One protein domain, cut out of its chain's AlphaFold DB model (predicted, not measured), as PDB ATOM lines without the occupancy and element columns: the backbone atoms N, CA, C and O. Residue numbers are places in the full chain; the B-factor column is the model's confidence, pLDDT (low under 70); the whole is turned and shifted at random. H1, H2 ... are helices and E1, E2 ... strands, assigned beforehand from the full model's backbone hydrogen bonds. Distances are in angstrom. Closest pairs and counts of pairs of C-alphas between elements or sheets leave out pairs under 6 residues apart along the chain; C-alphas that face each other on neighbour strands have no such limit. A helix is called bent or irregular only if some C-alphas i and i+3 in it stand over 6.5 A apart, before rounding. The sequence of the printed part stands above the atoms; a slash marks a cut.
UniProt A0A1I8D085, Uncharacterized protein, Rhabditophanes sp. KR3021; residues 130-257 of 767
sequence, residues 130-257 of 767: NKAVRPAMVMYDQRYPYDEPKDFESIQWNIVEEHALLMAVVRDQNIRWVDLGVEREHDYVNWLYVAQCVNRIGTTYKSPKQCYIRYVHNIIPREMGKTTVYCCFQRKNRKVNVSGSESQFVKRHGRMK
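This is residues 130 to 257 of the 767 residues of an uncharacterized protein of Rhabditophanes sp. KR3021 (UniProt A0A1I8D085). Three helices make the core, H2 and H3 as a helical hairpin and H4 set about perpendicular to both, while a small strand hairpin, E1 and E2, lies beside residues 213 to 222 of H4. Helix H5 is set off from the core, touching no helix, and residues 130 to 149 run along the outside of the core as a long stretch with no named element that leads to the short H1. The printed part has 128 residues with five named helices and two named strands, in the order H1, H2, H3, H4, E1, E2, H5, and the sheet has the order E1 - E2, antiparallel. The class is mostly helix, though under half of the residues, 61 of 128, are in named elements. The whole is compact, with a radius of gyration of the C-alphas of 15.1 A, and its C-alphas span 46 by 35 by 32 A along their three main axes.

The printed part begins at Asn 130, with its C-alpha at (54.917, -53.499, 45.723), and residues 130 to 149 hold no named element. H1, residues 150 to 153, is irregular, with C-alphas 150 and 153 at 7.5 A. H2, residues 159 to 172, begins at C-alpha 159 at (48.637, -40.241, 20.508) and is 19.8 A long from first to last C-alpha. H3, residues 191 to 199, is 11.9 A long. H4, residues 208 to 223, is the longest helix, 20.4 A; it has a kink of 37 degrees near residue 215 and is irregular, but only just: C-alphas 217 and 220 are 6.9 A apart. E1, residues 228 to 231, is 9.0 A long, and E2, residues 236 to 239, is 9.7 A long. H5, residues 244 to 253, is 14.2 A long and ends at C-alpha 253 at (45.433, -50.550, 7.167).

H4 has its centre 1.8 A from the mean of the C-alphas. H2 touches H4 with residues 162 to 166 alone, the closest C-alphas being those of Leu 165 and Cys 211, 6.8 A apart, and their lines are about perpendicular at 82 degrees. H4 touches H3 with residues 208 to 212 alone; the closest C-alphas are those of Trp 191 and Pro 208, 4.8 A, and these lines too are about perpendicular at 82 degrees. H2 and H3 touch as a helical hairpin, closest at the C-alphas of Ala 168 and Val 194, 5.3 A; they run opposite ways at a tilt of 37 degrees, only just steep. The closest C-alphas of H4 and E1 are those of His 217 and Val 229, 6.3 A apart. E1 and E2 form an antiparallel hairpin, their directions 140 degrees apart, with N 229 and O 238 at 2.9 A and N 238 and O 229 at 2.8 A, within hydrogen-bond range. H1 and H4 are close but not clearly touching, with the C-alphas of Phe 152 and Gln 210 closest at 7.4 A. H5 is apart from H2, H3, H4 and E1. Every O i to N i+4 pair is within hydrogen-bond range in H2, H3 and H5; H4 has 10 of 12, and H1 is too short for such a pair.

The two C-alphas farthest apart are those of Val 133 and Arg 252, 46.6 A. The printed part has no cut. The link from H2 to H3, with 18 residues, is long; that from H3 to H4 is short, and the other links are tight. The mean pLDDT of the printed part is 82.4, and 27 residues are under 70: residues 130 to 148, 150 to 153, 183, 185 to 186 and 232.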
ATOM      1  N   ASN A 130      55.618 -54.175  46.816       51.56
ATOM      2  CA  ASN A 130      54.917 -53.499  45.723       51.56
ATOM      3  C   ASN A 130      53.431 -53.868  45.627       51.56
ATOM      4  O   ASN A 130      52.684 -53.117  45.009       51.56
ATOM      5  N   LYS A 131      52.993 -54.995  46.204       51.78
ATOM      6  CA  LYS A 131      51.576 -55.380  46.328       51.78
ATOM      7  C   LYS A 131      51.011 -55.019  47.701       51.78
ATOM      8  O   LYS A 131      49.900 -54.509  47.776       51.78
ATOM      9  N   ALA A 132      51.777 -55.235  48.773       45.97
ATOM     10  CA  ALA A 132      51.296 -55.069  50.148       45.97
ATOM     11  C   ALA A 132      51.079 -53.606  50.590       45.97
ATOM     12  O   ALA A 132      50.293 -53.368  51.502       45.97
ATOM     13  N   VAL A 133      51.767 -52.633  49.973       53.72
ATOM     14  CA  VAL A 133      51.762 -51.218  50.416       53.72
ATOM     15  C   VAL A 133      51.041 -50.284  49.425       53.72
ATOM     16  O   VAL A 133      50.972 -49.078  49.647       53.72
ATOM     17  N   ARG A 134      50.448 -50.801  48.338       56.94
ATOM     18  CA  ARG A 134      49.581 -49.980  47.473       56.94
ATOM     19  C   ARG A 134      48.233 -49.754  48.163       56.94
ATOM     20  O   ARG A 134      47.517 -50.732  48.378       56.94
ATOM     21  N   PRO A 135      47.809 -48.503  48.421       54.75
ATOM     22  CA  PRO A 135      46.410 -48.232  48.709       54.75
ATOM     23  C   PRO A 135      45.628 -48.571  47.441       54.75
ATOM     24  O   PRO A 135      45.751 -47.882  46.425       54.75
ATOM     25  N   ALA A 136      44.859 -49.659  47.475       51.19
ATOM     26  CA  ALA A 136      43.979 -50.030  46.377       51.19
ATOM     27  C   ALA A 136      42.860 -48.983  46.282       51.19
ATOM     28  O   ALA A 136      41.811 -49.112  46.909       51.19
ATOM     29  N   MET A 137      43.098 -47.913  45.520       54.06
ATOM     30  CA  MET A 137      42.078 -46.917  45.214       54.06
ATOM     31  C   MET A 137      41.040 -47.539  44.283       54.06
ATOM     32  O   MET A 137      41.124 -47.441  43.055       54.06
ATOM     33  N   VAL A 138      40.057 -48.198  44.889       57.22
ATOM     34  CA  VAL A 138      38.893 -48.748  44.207       57.22
ATOM     35  C   VAL A 138      38.068 -47.578  43.660       57.22
ATOM     36  O   VAL A 138      37.177 -47.056  44.320       57.22
ATOM     37  N   MET A 139      38.371 -47.175  42.420       56.09
ATOM     38  CA  MET A 139      37.728 -46.084  41.659       56.09
ATOM     39  C   MET A 139      36.195 -46.190  41.542       56.09
ATOM     40  O   MET A 139      35.556 -45.278  41.024       56.09
ATOM     41  N   TYR A 140      35.604 -47.304  41.977       52.84
ATOM     42  CA  TYR A 140      34.180 -47.581  41.857       52.84
ATOM     43  C   TYR A 140      33.310 -46.927  42.938       52.84
ATOM     44  O   TYR A 140      32.104 -46.859  42.708       52.84
ATOM     45  N   ASP A 141      33.864 -46.424  44.057       45.44
ATOM     46  CA  ASP A 141      33.033 -45.950  45.180       45.44
ATOM     47  C   ASP A 141      33.157 -44.452  45.560       45.44
ATOM     48  O   ASP A 141      34.062 -43.988  46.255       45.44
ATOM     49  N   GLN A 142      32.135 -43.713  45.122       43.97
ATOM     50  CA  GLN A 142      31.511 -42.522  45.720       43.97
ATOM     51  C   GLN A 142      32.285 -41.218  45.998       43.97
ATOM     52  O   GLN A 142      31.657 -40.173  45.845       43.97
ATOM     53  N   ARG A 143      33.553 -41.190  46.446       48.72
ATOM     54  CA  ARG A 143      34.144 -39.942  47.014       48.72
ATOM     55  C   ARG A 143      35.557 -39.593  46.542       48.72
ATOM     56  O   ARG A 143      36.447 -39.345  47.350       48.72
ATOM     57  N   TYR A 144      35.743 -39.466  45.228       50.38
ATOM     58  CA  TYR A 144      36.820 -38.609  44.719       50.38
ATOM     59  C   TYR A 144      36.409 -37.140  44.966       50.38
ATOM     60  O   TYR A 144      35.384 -36.733  44.424       50.38
ATOM     61  N   PRO A 145      37.135 -36.345  45.779       50.50
ATOM     62  CA  PRO A 145      36.629 -35.090  46.360       50.50
ATOM     63  C   PRO A 145      36.665 -33.887  45.400       50.50
ATOM     64  O   PRO A 145      36.728 -32.739  45.830       50.50
ATOM     65  N   TYR A 146      36.644 -34.152  44.096       56.03
ATOM     66  CA  TYR A 146      36.652 -33.150  43.044       56.03
ATOM     67  C   TYR A 146      35.434 -33.383  42.153       56.03
ATOM     68  O   TYR A 146      35.390 -34.360  41.398       56.03
ATOM     69  N   ASP A 147      34.468 -32.466  42.219       62.50
ATOM     70  CA  ASP A 147      33.415 -32.315  41.212       62.50
ATOM     71  C   ASP A 147      34.046 -31.791  39.911       62.50
ATOM     72  O   ASP A 147      33.951 -30.618  39.553       62.50
ATOM     73  N   GLU A 148      34.776 -32.673  39.226       65.62
ATOM     74  CA  GLU A 148      35.431 -32.361  37.960       65.62
ATOM     75  C   GLU A 148      34.386 -31.877  36.936       65.62
ATOM     76  O   GLU A 148      33.352 -32.537  36.769       65.62
ATOM     77  N   PRO A 149      34.641 -30.760  36.223       71.00
ATOM     78  CA  PRO A 149      33.697 -30.205  35.261       71.00
ATOM     79  C   PRO A 149      33.187 -31.239  34.253       71.00
ATOM     80  O   PRO A 149      33.943 -32.077  33.756       71.00
ATOM     81  N   LYS A 150      31.898 -31.150  33.901       67.69
ATOM     82  CA  LYS A 150      31.238 -32.078  32.957       67.69
ATOM     83  C   LYS A 150      31.881 -32.094  31.566       67.69
ATOM     84  O   LYS A 150      31.719 -33.071  30.840       67.69
ATOM     85  N   ASP A 151      32.677 -31.080  31.247       66.56
ATOM     86  CA  ASP A 151      33.513 -30.956  30.047       66.56
ATOM     87  C   ASP A 151      34.701 -31.944  30.015       66.56
ATOM     88  O   ASP A 151      35.564 -31.878  29.145       66.56
ATOM     89  N   PHE A 152      34.726 -32.903  30.940       68.00
ATOM     90  CA  PHE A 152      35.631 -34.043  31.046       68.00
ATOM     91  C   PHE A 152      35.853 -34.834  29.739       68.00
ATOM     92  O   PHE A 152      36.972 -35.283  29.492       68.00
ATOM     93  N   GLU A 153      34.824 -35.013  28.891       66.25
ATOM     94  CA  GLU A 153      34.977 -35.645  27.558       66.25
ATOM     95  C   GLU A 153      35.632 -34.703  26.515       66.25
ATOM     96  O   GLU A 153      36.045 -35.179  25.458       66.25
ATOM     97  N   SER A 154      35.750 -33.393  26.780       73.06
ATOM     98  CA  SER A 154      36.215 -32.395  25.795       73.06
ATOM     99  C   SER A 154      37.739 -32.262  25.681       73.06
ATOM    100  O   SER A 154      38.226 -31.801  24.647       73.06
ATOM    101  N   ILE A 155      38.508 -32.675  26.700       84.06
ATOM    102  CA  ILE A 155      39.973 -32.554  26.661       84.06
ATOM    103  C   ILE A 155      40.520 -33.450  25.550       84.06
ATOM    104  O   ILE A 155      40.459 -34.680  25.626       84.06
ATOM    105  N   GLN A 156      41.094 -32.823  24.524       90.56
ATOM    106  CA  GLN A 156      41.718 -33.527  23.416       90.56
ATOM    107  C   GLN A 156      42.875 -34.397  23.934       90.56
ATOM    108  O   GLN A 156      43.726 -33.951  24.705       90.56
ATOM    109  N   TRP A 157      42.887 -35.657  23.502       93.88
ATOM    110  CA  TRP A 157      43.982 -36.594  23.736       93.88
ATOM    111  C   TRP A 157      44.803 -36.720  22.462       93.88
ATOM    112  O   TRP A 157      44.239 -36.981  21.394       93.88
ATOM    113  N   ASN A 158      46.119 -36.558  22.571       94.00
ATOM    114  CA  ASN A 158      47.038 -36.866  21.477       94.00
ATOM    115  C   ASN A 158      47.597 -38.301  21.610       94.00
ATOM    116  O   ASN A 158      47.520 -38.926  22.670       94.00
ATOM    117  N   ILE A 159      48.159 -38.847  20.528       95.00
ATOM    118  CA  ILE A 159      48.637 -40.241  20.508       95.00
ATOM    119  C   ILE A 159      49.870 -40.479  21.401       95.00
ATOM    120  O   ILE A 159      50.108 -41.606  21.832       95.00
ATOM    121  N   VAL A 160      50.634 -39.431  21.721       96.19
ATOM    122  CA  VAL A 160      51.781 -39.497  22.641       96.19
ATOM    123  C   VAL A 160      51.298 -39.627  24.088       96.19
ATOM    124  O   VAL A 160      51.821 -40.452  24.830       96.19
ATOM    125  N   GLU A 161      50.245 -38.899  24.471       96.56
ATOM    126  CA  GLU A 161      49.564 -39.045  25.766       96.56
ATOM    127  C   GLU A 161      48.916 -40.430  25.910       96.56
ATOM    128  O   GLU A 161      49.016 -41.043  26.971       96.56
ATOM    129  N   GLU A 162      48.294 -40.963  24.850       96.50
ATOM    130  CA  GLU A 162      47.759 -42.334  24.855       96.50
ATOM    131  C   GLU A 162      48.870 -43.394  24.955       96.50
ATOM    132  O   GLU A 162      48.720 -44.385  25.672       96.50
ATOM    133  N   HIS A 163      50.011 -43.195  24.286       96.88
ATOM    134  CA  HIS A 163      51.165 -44.087  24.424       96.88
ATOM    135  C   HIS A 163      51.755 -44.025  25.836       96.88
ATOM    136  O   HIS A 163      51.928 -45.069  26.460       96.88
ATOM    137  N   ALA A 164      51.966 -42.826  26.384       97.38
ATOM    138  CA  ALA A 164      52.426 -42.619  27.756       97.38
ATOM    139  C   ALA A 164      51.483 -43.259  28.791       97.38
ATOM    140  O   ALA A 164      51.950 -43.893  29.739       97.38
ATOM    141  N   LEU A 165      50.167 -43.156  28.577       97.19
ATOM    142  CA  LEU A 165      49.139 -43.802  29.396       97.19
ATOM    143  C   LEU A 165      49.289 -45.333  29.371       97.19
ATOM    144  O   LEU A 165      49.347 -45.959  30.429       97.19
ATOM    145  N   LEU A 166      49.430 -45.932  28.183       96.62
ATOM    146  CA  LEU A 166      49.678 -47.371  28.026       96.62
ATOM    147  C   LEU A 166      51.006 -47.800  28.679       96.62
ATOM    148  O   LEU A 166      51.024 -48.764  29.440       96.62
ATOM    149  N   MET A 167      52.098 -47.064  28.443       96.88
ATOM    150  CA  MET A 167      53.414 -47.303  29.056       96.88
ATOM    151  C   MET A 167      53.357 -47.302  30.586       96.88
ATOM    152  O   MET A 167      53.997 -48.139  31.224       96.88
ATOM    153  N   ALA A 168      52.620 -46.359  31.176       96.81
ATOM    154  CA  ALA A 168      52.513 -46.221  32.622       96.81
ATOM    155  C   ALA A 168      51.737 -47.388  33.250       96.81
ATOM    156  O   ALA A 168      52.208 -47.946  34.235       96.81
ATOM    157  N   VAL A 169      50.617 -47.819  32.653       95.38
ATOM    158  CA  VAL A 169      49.859 -48.994  33.133       95.38
ATOM    159  C   VAL A 169      50.671 -50.286  32.978       95.38
ATOM    160  O   VAL A 169      50.750 -51.084  33.911       95.38
ATOM    161  N   VAL A 170      51.340 -50.466  31.832       94.38
ATOM    162  CA  VAL A 170      52.227 -51.614  31.556       94.38
ATOM    163  C   VAL A 170      53.343 -51.729  32.602       94.38
ATOM    164  O   VAL A 170      53.623 -52.830  33.075       94.38
ATOM    165  N   ARG A 171      53.943 -50.599  33.003       94.19
ATOM    166  CA  ARG A 171      54.951 -50.538  34.077       94.19
ATOM    167  C   ARG A 171      54.346 -50.783  35.459       94.19
ATOM    168  O   ARG A 171      54.870 -51.612  36.196       94.19
ATOM    169  N   ASP A 172      53.250 -50.105  35.796       94.31
ATOM    170  CA  ASP A 172      52.612 -50.177  37.117       94.31
ATOM    171  C   ASP A 172      52.144 -51.597  37.470       94.31
ATOM    172  O   ASP A 172      52.341 -52.045  38.599       94.31
ATOM    173  N   GLN A 173      51.580 -52.322  36.500       91.56
ATOM    174  CA  GLN A 173      51.127 -53.708  36.665       91.56
ATOM    175  C   GLN A 173      52.218 -54.756  36.362       91.56
ATOM    176  O   GLN A 173      51.945 -55.952  36.433       91.56
ATOM    177  N   ASN A 174      53.434 -54.336  35.981       91.06
ATOM    178  CA  ASN A 174      54.519 -55.211  35.507       91.06
ATOM    179  C   ASN A 174      54.070 -56.210  34.410       91.06
ATOM    180  O   ASN A 174      54.441 -57.388  34.397       91.06
ATOM    181  N   ILE A 175      53.219 -55.747  33.489       87.31
ATOM    182  CA  ILE A 175      52.642 -56.573  32.422       87.31
ATOM    183  C   ILE A 175      53.608 -56.645  31.238       87.31
ATOM    184  O   ILE A 175      54.152 -55.643  30.783       87.31
ATOM    185  N   ARG A 176      53.790 -57.841  30.669       85.81
ATOM    186  CA  ARG A 176      54.527 -58.004  29.408       85.81
ATOM    187  C   ARG A 176      53.636 -57.569  28.246       85.81
ATOM    188  O   ARG A 176      52.469 -57.938  28.203       85.81
ATOM    189  N   TRP A 177      54.198 -56.890  27.247       80.06
ATOM    190  CA  TRP A 177      53.473 -56.401  26.057       80.06
ATOM    191  C   TRP A 177      52.608 -57.439  25.321       80.06
ATOM    192  O   TRP A 177      51.598 -57.085  24.717       80.06
ATOM    193  N   VAL A 178      53.004 -58.713  25.364       80.12
ATOM    194  CA  VAL A 178      52.267 -59.834  24.757       80.12
ATOM    195  C   VAL A 178      50.972 -60.142  25.523       80.12
ATOM    196  O   VAL A 178      49.980 -60.553  24.926       80.12
ATOM    197  N   ASP A 179      50.953 -59.891  26.833       83.88
ATOM    198  CA  ASP A 179      49.901 -60.334  27.748       83.88
ATOM    199  C   ASP A 179      48.702 -59.363  27.830       83.88
ATOM    200  O   ASP A 179      47.680 -59.725  28.397       83.88
ATOM    201  N   LEU A 180      48.785 -58.157  27.247       81.06
ATOM    202  CA  LEU A 180      47.728 -57.120  27.268       81.06
ATOM    203  C   LEU A 180      46.373 -57.563  26.676       81.06
ATOM    204  O   LEU A 180      45.353 -56.930  26.935       81.06
ATOM    205  N   GLY A 181      46.368 -58.603  25.838       74.31
ATOM    206  CA  GLY A 181      45.149 -59.192  25.274       74.31
ATOM    207  C   GLY A 181      44.591 -60.372  26.075       74.31
ATOM    208  O   GLY A 181      43.514 -60.859  25.737       74.31
ATOM    209  N   VAL A 182      45.311 -60.847  27.097       79.69
ATOM    210  CA  VAL A 182      44.883 -61.954  27.958       79.69
ATOM    211  C   VAL A 182      44.009 -61.390  29.071       79.69
ATOM    212  O   VAL A 182      44.404 -60.459  29.766       79.69
ATOM    213  N   GLU A 183      42.830 -61.977  29.250       67.81
ATOM    214  CA  GLU A 183      41.884 -61.623  30.307       67.81
ATOM    215  C   GLU A 183      42.429 -62.084  31.668       67.81
ATOM    216  O   GLU A 183      42.181 -63.197  32.126       67.81
ATOM    217  N   ARG A 184      43.272 -61.240  32.275       70.81
ATOM    218  CA  ARG A 184      43.805 -61.425  33.628       70.81
ATOM    219  C   ARG A 184      42.957 -60.672  34.640       70.81
ATOM    220  O   ARG A 184      42.417 -59.607  34.347       70.81
ATOM    221  N   GLU A 185      42.962 -61.160  35.874       68.62
ATOM    222  CA  GLU A 185      42.651 -60.327  37.033       68.62
ATOM    223  C   GLU A 185      43.743 -59.255  37.155       68.62
ATOM    224  O   GLU A 185      44.857 -59.489  37.622       68.62
ATOM    225  N   HIS A 186      43.440 -58.082  36.610       64.69
ATOM    226  CA  HIS A 186      44.331 -56.934  36.586       64.69
ATOM    227  C   HIS A 186      44.447 -56.335  37.996       64.69
ATOM    228  O   HIS A 186      43.509 -55.686  38.458       64.69
ATOM    229  N   ASP A 187      45.609 -56.511  38.644       75.62
ATOM    230  CA  ASP A 187      45.984 -55.816  39.889       75.62
ATOM    231  C   ASP A 187      45.592 -54.329  39.822       75.62
ATOM    232  O   ASP A 187      45.831 -53.677  38.801       75.62
ATOM    233  N   TYR A 188      45.015 -53.778  40.896       87.56
ATOM    234  CA  TYR A 188      44.502 -52.402  40.911       87.56
ATOM    235  C   TYR A 188      45.565 -51.382  40.470       87.56
ATOM    236  O   TYR A 188      46.519 -51.095  41.196       87.56
ATOM    237  N   VAL A 189      45.364 -50.819  39.274       92.38
ATOM    238  CA  VAL A 189      46.253 -49.819  38.673       92.38
ATOM    239  C   VAL A 189      46.327 -48.581  39.560       92.38
ATOM    240  O   VAL A 189      45.297 -47.997  39.919       92.38
ATOM    241  N   ASN A 190      47.540 -48.118  39.850       94.44
ATOM    242  CA  ASN A 190      47.754 -46.860  40.552       94.44
ATOM    243  C   ASN A 190      47.514 -45.668  39.606       94.44
ATOM    244  O   ASN A 190      48.436 -45.106  39.009       94.44
ATOM    245  N   TRP A 191      46.252 -45.254  39.480       95.00
ATOM    246  CA  TRP A 191      45.857 -44.153  38.596       95.00
ATOM    247  C   TRP A 191      46.489 -42.794  38.947       95.00
ATOM    248  O   TRP A 191      46.598 -41.946  38.063       95.00
ATOM    249  N   LEU A 192      46.953 -42.585  40.187       95.62
ATOM    250  CA  LEU A 192      47.732 -41.395  40.562       95.62
ATOM    251  C   LEU A 192      49.129 -41.424  39.936       95.62
ATOM    252  O   LEU A 192      49.522 -40.451  39.294       95.62
ATOM    253  N   TYR A 193      49.847 -42.545  40.058       96.25
ATOM    254  CA  TYR A 193      51.135 -42.751  39.383       96.25
ATOM    255  C   TYR A 193      50.991 -42.623  37.859       96.25
ATOM    256  O   TYR A 193      51.754 -41.901  37.216       96.25
ATOM    257  N   VAL A 194      49.958 -43.243  37.285       97.19
ATOM    258  CA  VAL A 194      49.684 -43.176  35.843       97.19
ATOM    259  C   VAL A 194      49.415 -41.740  35.375       97.19
ATOM    260  O   VAL A 194      49.998 -41.315  34.377       97.19
ATOM    261  N   ALA A 195      48.610 -40.959  36.106       97.19
ATOM    262  CA  ALA A 195      48.389 -39.547  35.787       97.19
ATOM    263  C   ALA A 195      49.672 -38.712  35.911       97.19
ATOM    264  O   ALA A 195      49.959 -37.906  35.028       97.19
ATOM    265  N   GLN A 196      50.494 -38.938  36.943       97.31
ATOM    266  CA  GLN A 196      51.801 -38.280  37.062       97.31
ATOM    267  C   GLN A 196      52.730 -38.610  35.884       97.31
ATOM    268  O   GLN A 196      53.452 -37.729  35.423       97.31
ATOM    269  N   CYS A 197      52.713 -39.842  35.367       97.56
ATOM    270  CA  CYS A 197      53.485 -40.211  34.178       97.56
ATOM    271  C   CYS A 197      52.976 -39.527  32.900       97.56
ATOM    272  O   CYS A 197      53.794 -39.047  32.117       97.56
ATOM    273  N   VAL A 198      51.657 -39.446  32.693       97.56
ATOM    274  CA  VAL A 198      51.069 -38.764  31.523       97.56
ATOM    275  C   VAL A 198      51.310 -37.252  31.585       97.56
ATOM    276  O   VAL A 198      51.730 -36.660  30.594       97.56
ATOM    277  N   ASN A 199      51.137 -36.629  32.752       97.12
ATOM    278  CA  ASN A 199      51.256 -35.176  32.936       97.12
ATOM    279  C   ASN A 199      52.701 -34.643  32.881       97.12
ATOM    280  O   ASN A 199      52.899 -33.435  32.858       97.12
ATOM    281  N   ARG A 200      53.711 -35.523  32.834       97.25
ATOM    282  CA  ARG A 200      55.106 -35.159  32.511       97.25
ATOM    283  C   ARG A 200      55.365 -35.030  31.002       97.25
ATOM    284  O   ARG A 200      56.451 -34.611  30.621       97.25
ATOM    285  N   ILE A 201      54.419 -35.455  30.162       96.44
ATOM    286  CA  ILE A 201      54.566 -35.566  28.699       96.44
ATOM    287  C   ILE A 201      53.455 -34.789  27.968       96.44
ATOM    288  O   ILE A 201      53.701 -34.196  26.920       96.44
ATOM    289  N   GLY A 202      52.233 -34.780  28.507       94.00
ATOM    290  CA  GLY A 202      51.116 -33.988  27.991       94.00
ATOM    291  C   GLY A 202      51.230 -32.501  28.337       94.00
ATOM    292  O   GLY A 202      51.692 -32.130  29.411       94.00
ATOM    293  N   THR A 203      50.743 -31.637  27.445       92.88
ATOM    294  CA  THR A 203      50.678 -30.174  27.651       92.88
ATOM    295  C   THR A 203      49.469 -29.728  28.478       92.88
ATOM    296  O   THR A 203      49.319 -28.546  28.777       92.88
ATOM    297  N   THR A 204      48.578 -30.659  28.823       94.56
ATOM    298  CA  THR A 204      47.347 -30.410  29.582       94.56
ATOM    299  C   THR A 204      47.244 -31.416  30.718       94.56
ATOM    300  O   THR A 204      47.462 -32.609  30.511       94.56
ATOM    301  N   TYR A 205      46.903 -30.940  31.917       95.00
ATOM    302  CA  TYR A 205      46.700 -31.808  33.075       95.00
ATOM    303  C   TYR A 205      45.567 -32.804  32.799       95.00
ATOM    304  O   TYR A 205      44.430 -32.402  32.545       95.00
ATOM    305  N   LYS A 206      45.877 -34.101  32.880       95.38
ATOM    306  CA  LYS A 206      44.900 -35.189  32.920       95.38
ATOM    307  C   LYS A 206      44.740 -35.672  34.363       95.38
ATOM    308  O   LYS A 206      45.734 -35.913  35.053       95.38
ATOM    309  N   SER A 207      43.510 -35.865  34.830       95.12
ATOM    310  CA  SER A 207      43.269 -36.444  36.160       95.12
ATOM    311  C   SER A 207      43.444 -37.979  36.170       95.12
ATOM    312  O   SER A 207      43.307 -38.624  35.125       95.12
ATOM    313  N   PRO A 208      43.662 -38.614  37.343       95.38
ATOM    314  CA  PRO A 208      43.671 -40.079  37.494       95.38
ATOM    315  C   PRO A 208      42.447 -40.771  36.880       95.38
ATOM    316  O   PRO A 208      42.548 -41.835  36.267       95.38
ATOM    317  N   LYS A 209      41.282 -40.133  36.999       92.50
ATOM    318  CA  LYS A 209      40.008 -40.614  36.465       92.50
ATOM    319  C   LYS A 209      39.945 -40.454  34.942       92.50
ATOM    320  O   LYS A 209      39.421 -41.338  34.269       92.50
ATOM    321  N   GLN A 210      40.515 -39.381  34.381       93.19
ATOM    322  CA  GLN A 210      40.631 -39.202  32.924       93.19
ATOM    323  C   GLN A 210      41.547 -40.267  32.313       93.19
ATOM    324  O   GLN A 210      41.188 -40.873  31.303       93.19
ATOM    325  N   CYS A 211      42.673 -40.564  32.967       95.25
ATOM    326  CA  CYS A 211      43.560 -41.671  32.607       95.25
ATOM    327  C   CYS A 211      42.830 -43.026  32.620       95.25
ATOM    328  O   CYS A 211      42.864 -43.735  31.614       95.25
ATOM    329  N   TYR A 212      42.108 -43.359  33.699       93.62
ATOM    330  CA  TYR A 212      41.293 -44.583  33.781       93.62
ATOM    331  C   TYR A 212      40.261 -44.674  32.645       93.62
ATOM    332  O   TYR A 212      40.211 -45.661  31.907       93.62
ATOM    333  N   ILE A 213      39.462 -43.619  32.460       91.81
ATOM    334  CA  ILE A 213      38.362 -43.602  31.489       91.81
ATOM    335  C   ILE A 213      38.888 -43.698  30.053       91.81
ATOM    336  O   ILE A 213      38.309 -44.450  29.264       91.81
ATOM    337  N   ARG A 214      39.998 -43.024  29.718       93.56
ATOM    338  CA  ARG A 214      40.639 -43.139  28.398       93.56
ATOM    339  C   ARG A 214      41.254 -44.522  28.179       93.56
ATOM    340  O   ARG A 214      41.105 -45.086  27.094       93.56
ATOM    341  N   TYR A 215      41.891 -45.098  29.199       94.00
ATOM    342  CA  TYR A 215      42.468 -46.437  29.100       94.00
ATOM    343  C   TYR A 215      41.390 -47.488  28.791       94.00
ATOM    344  O   TYR A 215      41.541 -48.259  27.845       94.00
ATOM    345  N   VAL A 216      40.259 -47.449  29.505       91.25
ATOM    346  CA  VAL A 216      39.141 -48.392  29.320       91.25
ATOM    347  C   VAL A 216      38.370 -48.172  28.011       91.25
ATOM    348  O   VAL A 216      38.029 -49.148  27.346       91.25
ATOM    349  N   HIS A 217      38.093 -46.925  27.608       90.69
ATOM    350  CA  HIS A 217      37.232 -46.652  26.444       90.69
ATOM    351  C   HIS A 217      37.970 -46.517  25.104       90.69
ATOM    352  O   HIS A 217      37.335 -46.670  24.058       90.69
ATOM    353  N   ASN A 218      39.284 -46.263  25.107       91.81
ATOM    354  CA  ASN A 218      40.066 -46.051  23.882       91.81
ATOM    355  C   ASN A 218      41.257 -47.011  23.750       91.81
ATOM    356  O   ASN A 218      41.440 -47.573  22.673       91.81
ATOM    357  N   ILE A 219      42.034 -47.252  24.815       93.56
ATOM    358  CA  ILE A 219      43.277 -48.044  24.710       93.56
ATOM    359  C   ILE A 219      43.019 -49.552  24.760       93.56
ATOM    360  O   ILE A 219      43.308 -50.223  23.770       93.56
ATOM    361  N   ILE A 220      42.435 -50.097  25.837       92.69
ATOM    362  CA  ILE A 220      42.108 -51.536  25.938       92.69
ATOM    363  C   ILE A 220      41.358 -52.043  24.687       92.69
ATOM    364  O   ILE A 220      41.763 -53.067  24.132       92.69
ATOM    365  N   PRO A 221      40.318 -51.353  24.166       91.44
ATOM    366  CA  PRO A 221      39.597 -51.811  22.982       91.44
ATOM    367  C   PRO A 221      40.478 -51.822  21.731       91.44
ATOM    368  O   PRO A 221      40.372 -52.751  20.932       91.44
ATOM    369  N   ARG A 222      41.375 -50.840  21.572       91.75
ATOM    370  CA  ARG A 222      42.322 -50.772  20.451       91.75
ATOM    371  C   ARG A 222      43.383 -51.876  20.547       91.75
ATOM    372  O   ARG A 222      43.635 -52.544  19.548       91.75
ATOM    373  N   GLU A 223      43.931 -52.142  21.735       92.31
ATOM    374  CA  GLU A 223      44.900 -53.230  21.965       92.31
ATOM    375  C   GLU A 223      44.293 -54.631  21.781       92.31
ATOM    376  O   GLU A 223      44.948 -55.512  21.220       92.31
ATOM    377  N   MET A 224      43.034 -54.818  22.193       90.75
ATOM    378  CA  MET A 224      42.243 -56.035  21.962       90.75
ATOM    379  C   MET A 224      41.625 -56.112  20.553       90.75
ATOM    380  O   MET A 224      40.943 -57.086  20.237       90.75
ATOM    381  N   GLY A 225      41.781 -55.082  19.715       90.12
ATOM    382  CA  GLY A 225      41.171 -55.019  18.384       90.12
ATOM    383  C   GLY A 225      39.631 -55.029  18.373       90.12
ATOM    384  O   GLY A 225      39.042 -55.408  17.360       90.12
ATOM    385  N   LYS A 226      38.956 -54.619  19.454       89.69
ATOM    386  CA  LYS A 226      37.486 -54.577  19.615       89.69
ATOM    387  C   LYS A 226      36.900 -53.242  19.104       89.69
ATOM    388  O   LYS A 226      37.503 -52.189  19.252       89.69
ATOM    389  N   THR A 227      35.701 -53.270  18.497       84.50
ATOM    390  CA  THR A 227      35.013 -52.059  17.955       84.50
ATOM    391  C   THR A 227      34.010 -51.421  18.923       84.50
ATOM    392  O   THR A 227      33.505 -50.322  18.687       84.50
ATOM    393  N   THR A 228      33.651 -52.156  19.967       85.56
ATOM    394  CA  THR A 228      32.580 -51.861  20.918       85.56
ATOM    395  C   THR A 228      33.120 -52.043  22.322       85.56
ATOM    396  O   THR A 228      33.885 -52.977  22.567       85.56
ATOM    397  N   VAL A 229      32.704 -51.169  23.230       85.69
ATOM    398  CA  VAL A 229      33.145 -51.149  24.626       85.69
ATOM    399  C   VAL A 229      31.923 -51.159  25.514       85.69
ATOM    400  O   VAL A 229      30.970 -50.415  25.269       85.69
ATOM    401  N   TYR A 230      31.967 -51.952  26.574       79.88
ATOM    402  CA  TYR A 230      31.006 -51.822  27.653       79.88
ATOM    403  C   TYR A 230      31.267 -50.504  28.393       79.88
ATOM    404  O   TYR A 230      32.261 -50.370  29.103       79.88
ATOM    405  N   CYS A 231      30.411 -49.503  28.192       79.25
ATOM    406  CA  CYS A 231      30.562 -48.217  28.858       79.25
ATOM    407  C   CYS A 231      30.066 -48.340  30.301       79.25
ATOM    408  O   CYS A 231      28.855 -48.386  30.536       79.25
ATOM    409  N   CYS A 232      30.994 -48.375  31.260       69.94
ATOM    410  CA  CYS A 232      30.711 -48.603  32.681       69.94
ATOM    411  C   CYS A 232      29.630 -47.656  33.237       69.94
ATOM    412  O   CYS A 232      28.765 -48.088  33.994       69.94
ATOM    413  N   PHE A 233      29.624 -46.391  32.797       74.38
ATOM    414  CA  PHE A 233      28.653 -45.371  33.217       74.38
ATOM    415  C   PHE A 233      27.232 -45.604  32.693       74.38
ATOM    416  O   PHE A 233      26.266 -45.277  33.372       74.38
ATOM    417  N   GLN A 234      27.091 -46.158  31.486       78.50
ATOM    418  CA  GLN A 234      25.787 -46.368  30.838       78.50
ATOM    419  C   GLN A 234      25.303 -47.822  30.918       78.50
ATOM    420  O   GLN A 234      24.191 -48.115  30.476       78.50
ATOM    421  N   ARG A 235      26.139 -48.736  31.440       81.19
ATOM    422  CA  ARG A 235      25.926 -50.196  31.491       81.19
ATOM    423  C   ARG A 235      25.542 -50.819  30.136       81.19
ATOM    424  O   ARG A 235      24.846 -51.830  30.076       81.19
ATOM    425  N   LYS A 236      25.990 -50.202  29.036       86.12
ATOM    426  CA  LYS A 236      25.625 -50.532  27.648       86.12
ATOM    427  C   LYS A 236      26.860 -50.571  26.753       86.12
ATOM    428  O   LYS A 236      27.816 -49.826  26.963       86.12
ATOM    429  N   ASN A 237      26.809 -51.401  25.713       85.31
ATOM    430  CA  ASN A 237      27.851 -51.461  24.691       85.31
ATOM    431  C   ASN A 237      27.791 -50.214  23.789       85.31
ATOM    432  O   ASN A 237      26.948 -50.128  22.897       85.31
ATOM    433  N   ARG A 238      28.698 -49.256  24.011       86.12
ATOM    434  CA  ARG A 238      28.909 -48.083  23.146       86.12
ATOM    435  C   ARG A 238      29.889 -48.486  22.038       86.12
ATOM    436  O   ARG A 238      30.923 -49.106  22.296       86.12
ATOM    437  N   LYS A 239      29.580 -48.157  20.782       87.12
ATOM    438  CA  LYS A 239      30.565 -48.219  19.687       87.12
ATOM    439  C   LYS A 239      31.664 -47.199  19.994       87.12
ATOM    440  O   LYS A 239      31.331 -46.087  20.397       87.12
ATOM    441  N   VAL A 240      32.943 -47.549  19.830       81.38
ATOM    442  CA  VAL A 240      34.031 -46.576  20.040       81.38
ATOM    443  C   VAL A 240      33.796 -45.377  19.113       81.38
ATOM    444  O   VAL A 240      33.564 -45.566  17.916       81.38
ATOM    445  N   ASN A 241      33.875 -44.156  19.654       76.88
ATOM    446  CA  ASN A 241      33.872 -42.920  18.866       76.88
ATOM    447  C   ASN A 241      35.237 -42.764  18.167       76.88
ATOM    448  O   ASN A 241      36.057 -41.928  18.537       76.88
ATOM    449  N   VAL A 242      35.475 -43.627  17.181       78.94
ATOM    450  CA  VAL A 242      36.618 -43.594  16.262       78.94
ATOM    451  C   VAL A 242      36.474 -42.359  15.373       78.94
ATOM    452  O   VAL A 242      35.405 -42.150  14.792       78.94
ATOM    453  N   SER A 243      37.531 -41.553  15.245       79.81
ATOM    454  CA  SER A 243      37.509 -40.363  14.376       79.81
ATOM    455  C   SER A 243      37.221 -40.738  12.915       79.81
ATOM    456  O   SER A 243      37.550 -41.841  12.481       79.81
ATOM    457  N   GLY A 244      36.656 -39.834  12.109       80.75
ATOM    458  CA  GLY A 244      36.419 -40.090  10.680       80.75
ATOM    459  C   GLY A 244      37.698 -40.492   9.929       80.75
ATOM    460  O   GLY A 244      37.688 -41.452   9.154       80.75
ATOM    461  N   SER A 245      38.820 -39.833  10.235       76.44
ATOM    462  CA  SER A 245      40.145 -40.164   9.693       76.44
ATOM    463  C   SER A 245      40.673 -41.503  10.218       76.44
ATOM    464  O   SER A 245      41.115 -42.337   9.432       76.44
ATOM    465  N   GLU A 246      40.557 -41.761  11.524       79.06
ATOM    466  CA  GLU A 246      40.922 -43.038  12.156       79.06
ATOM    467  C   GLU A 246      40.078 -44.202  11.596       79.06
ATOM    468  O   GLU A 246      40.593 -45.293  11.377       79.06
ATOM    469  N   SER A 247      38.806 -43.964  11.262       84.00
ATOM    470  CA  SER A 247      37.889 -44.950  10.681       84.00
ATOM    471  C   SER A 247      38.241 -45.281   9.229       84.00
ATOM    472  O   SER A 247      38.287 -46.457   8.864       84.00
ATOM    473  N   GLN A 248      38.550 -44.273   8.404       84.50
ATOM    474  CA  GLN A 248      39.093 -44.503   7.058       84.50
ATOM    475  C   GLN A 248      40.449 -45.218   7.113       84.50
ATOM    476  O   GLN A 248      40.700 -46.125   6.320       84.50
ATOM    477  N   PHE A 249      41.301 -44.855   8.071       82.44
ATOM    478  CA  PHE A 249      42.597 -45.487   8.270       82.44
ATOM    479  C   PHE A 249      42.456 -46.964   8.668       82.44
ATOM    480  O   PHE A 249      43.063 -47.821   8.029       82.44
ATOM    481  N   VAL A 250      41.569 -47.289   9.617       85.00
ATOM    482  CA  VAL A 250      41.261 -48.675  10.019       85.00
ATOM    483  C   VAL A 250      40.669 -49.501   8.871       85.00
ATOM    484  O   VAL A 250      40.936 -50.699   8.786       85.00
ATOM    485  N   LYS A 251      39.908 -48.885   7.954       87.88
ATOM    486  CA  LYS A 251      39.434 -49.557   6.727       87.88
ATOM    487  C   LYS A 251      40.566 -49.894   5.746       87.88
ATOM    488  O   LYS A 251      40.439 -50.881   5.033       87.88
ATOM    489  N   ARG A 252      41.633 -49.086   5.682       88.50
ATOM    490  CA  ARG A 252      42.750 -49.251   4.725       88.50
ATOM    491  C   ARG A 252      43.907 -50.098   5.262       88.50
ATOM    492  O   ARG A 252      44.497 -50.856   4.506       88.50
ATOM    493  N   HIS A 253      44.234 -49.962   6.547       85.56
ATOM    494  CA  HIS A 253      45.433 -50.550   7.167       85.56
ATOM    495  C   HIS A 253      45.113 -51.553   8.289       85.56
ATOM    496  O   HIS A 253      46.015 -52.040   8.967       85.56
ATOM    497  N   GLY A 254      43.831 -51.869   8.500       90.19
ATOM    498  CA  GLY A 254      43.385 -52.712   9.602       90.19
ATOM    499  C   GLY A 254      43.462 -52.012  10.962       90.19
ATOM    500  O   GLY A 254      43.663 -50.803  11.073       90.19
ATOM    501  N   ARG A 255      43.260 -52.776  12.039       88.50
ATOM    502  CA  ARG A 255      43.266 -52.247  13.412       88.50
ATOM    503  C   ARG A 255      44.695 -52.197  13.935       88.50
ATOM    504  O   ARG A 255      45.249 -53.220  14.324       88.50
ATOM    505  N   MET A 256      45.283 -51.005  13.943       92.06
ATOM    506  CA  MET A 256      46.601 -50.779  14.532       92.06
ATOM    507  C   MET A 256      46.507 -50.579  16.050       92.06
ATOM    508  O   MET A 256      45.574 -49.965  16.563       92.06
ATOM    509  N   LYS A 257      47.500 -51.103  16.772       94.00
ATOM    510  CA  LYS A 257      47.676 -50.888  18.215       94.00
ATOM    511  C   LYS A 257      48.132 -49.456  18.508       94.00
ATOM    512  O   LYS A 257      48.731 -48.811  17.646       94.00
TER     513      LYS A 257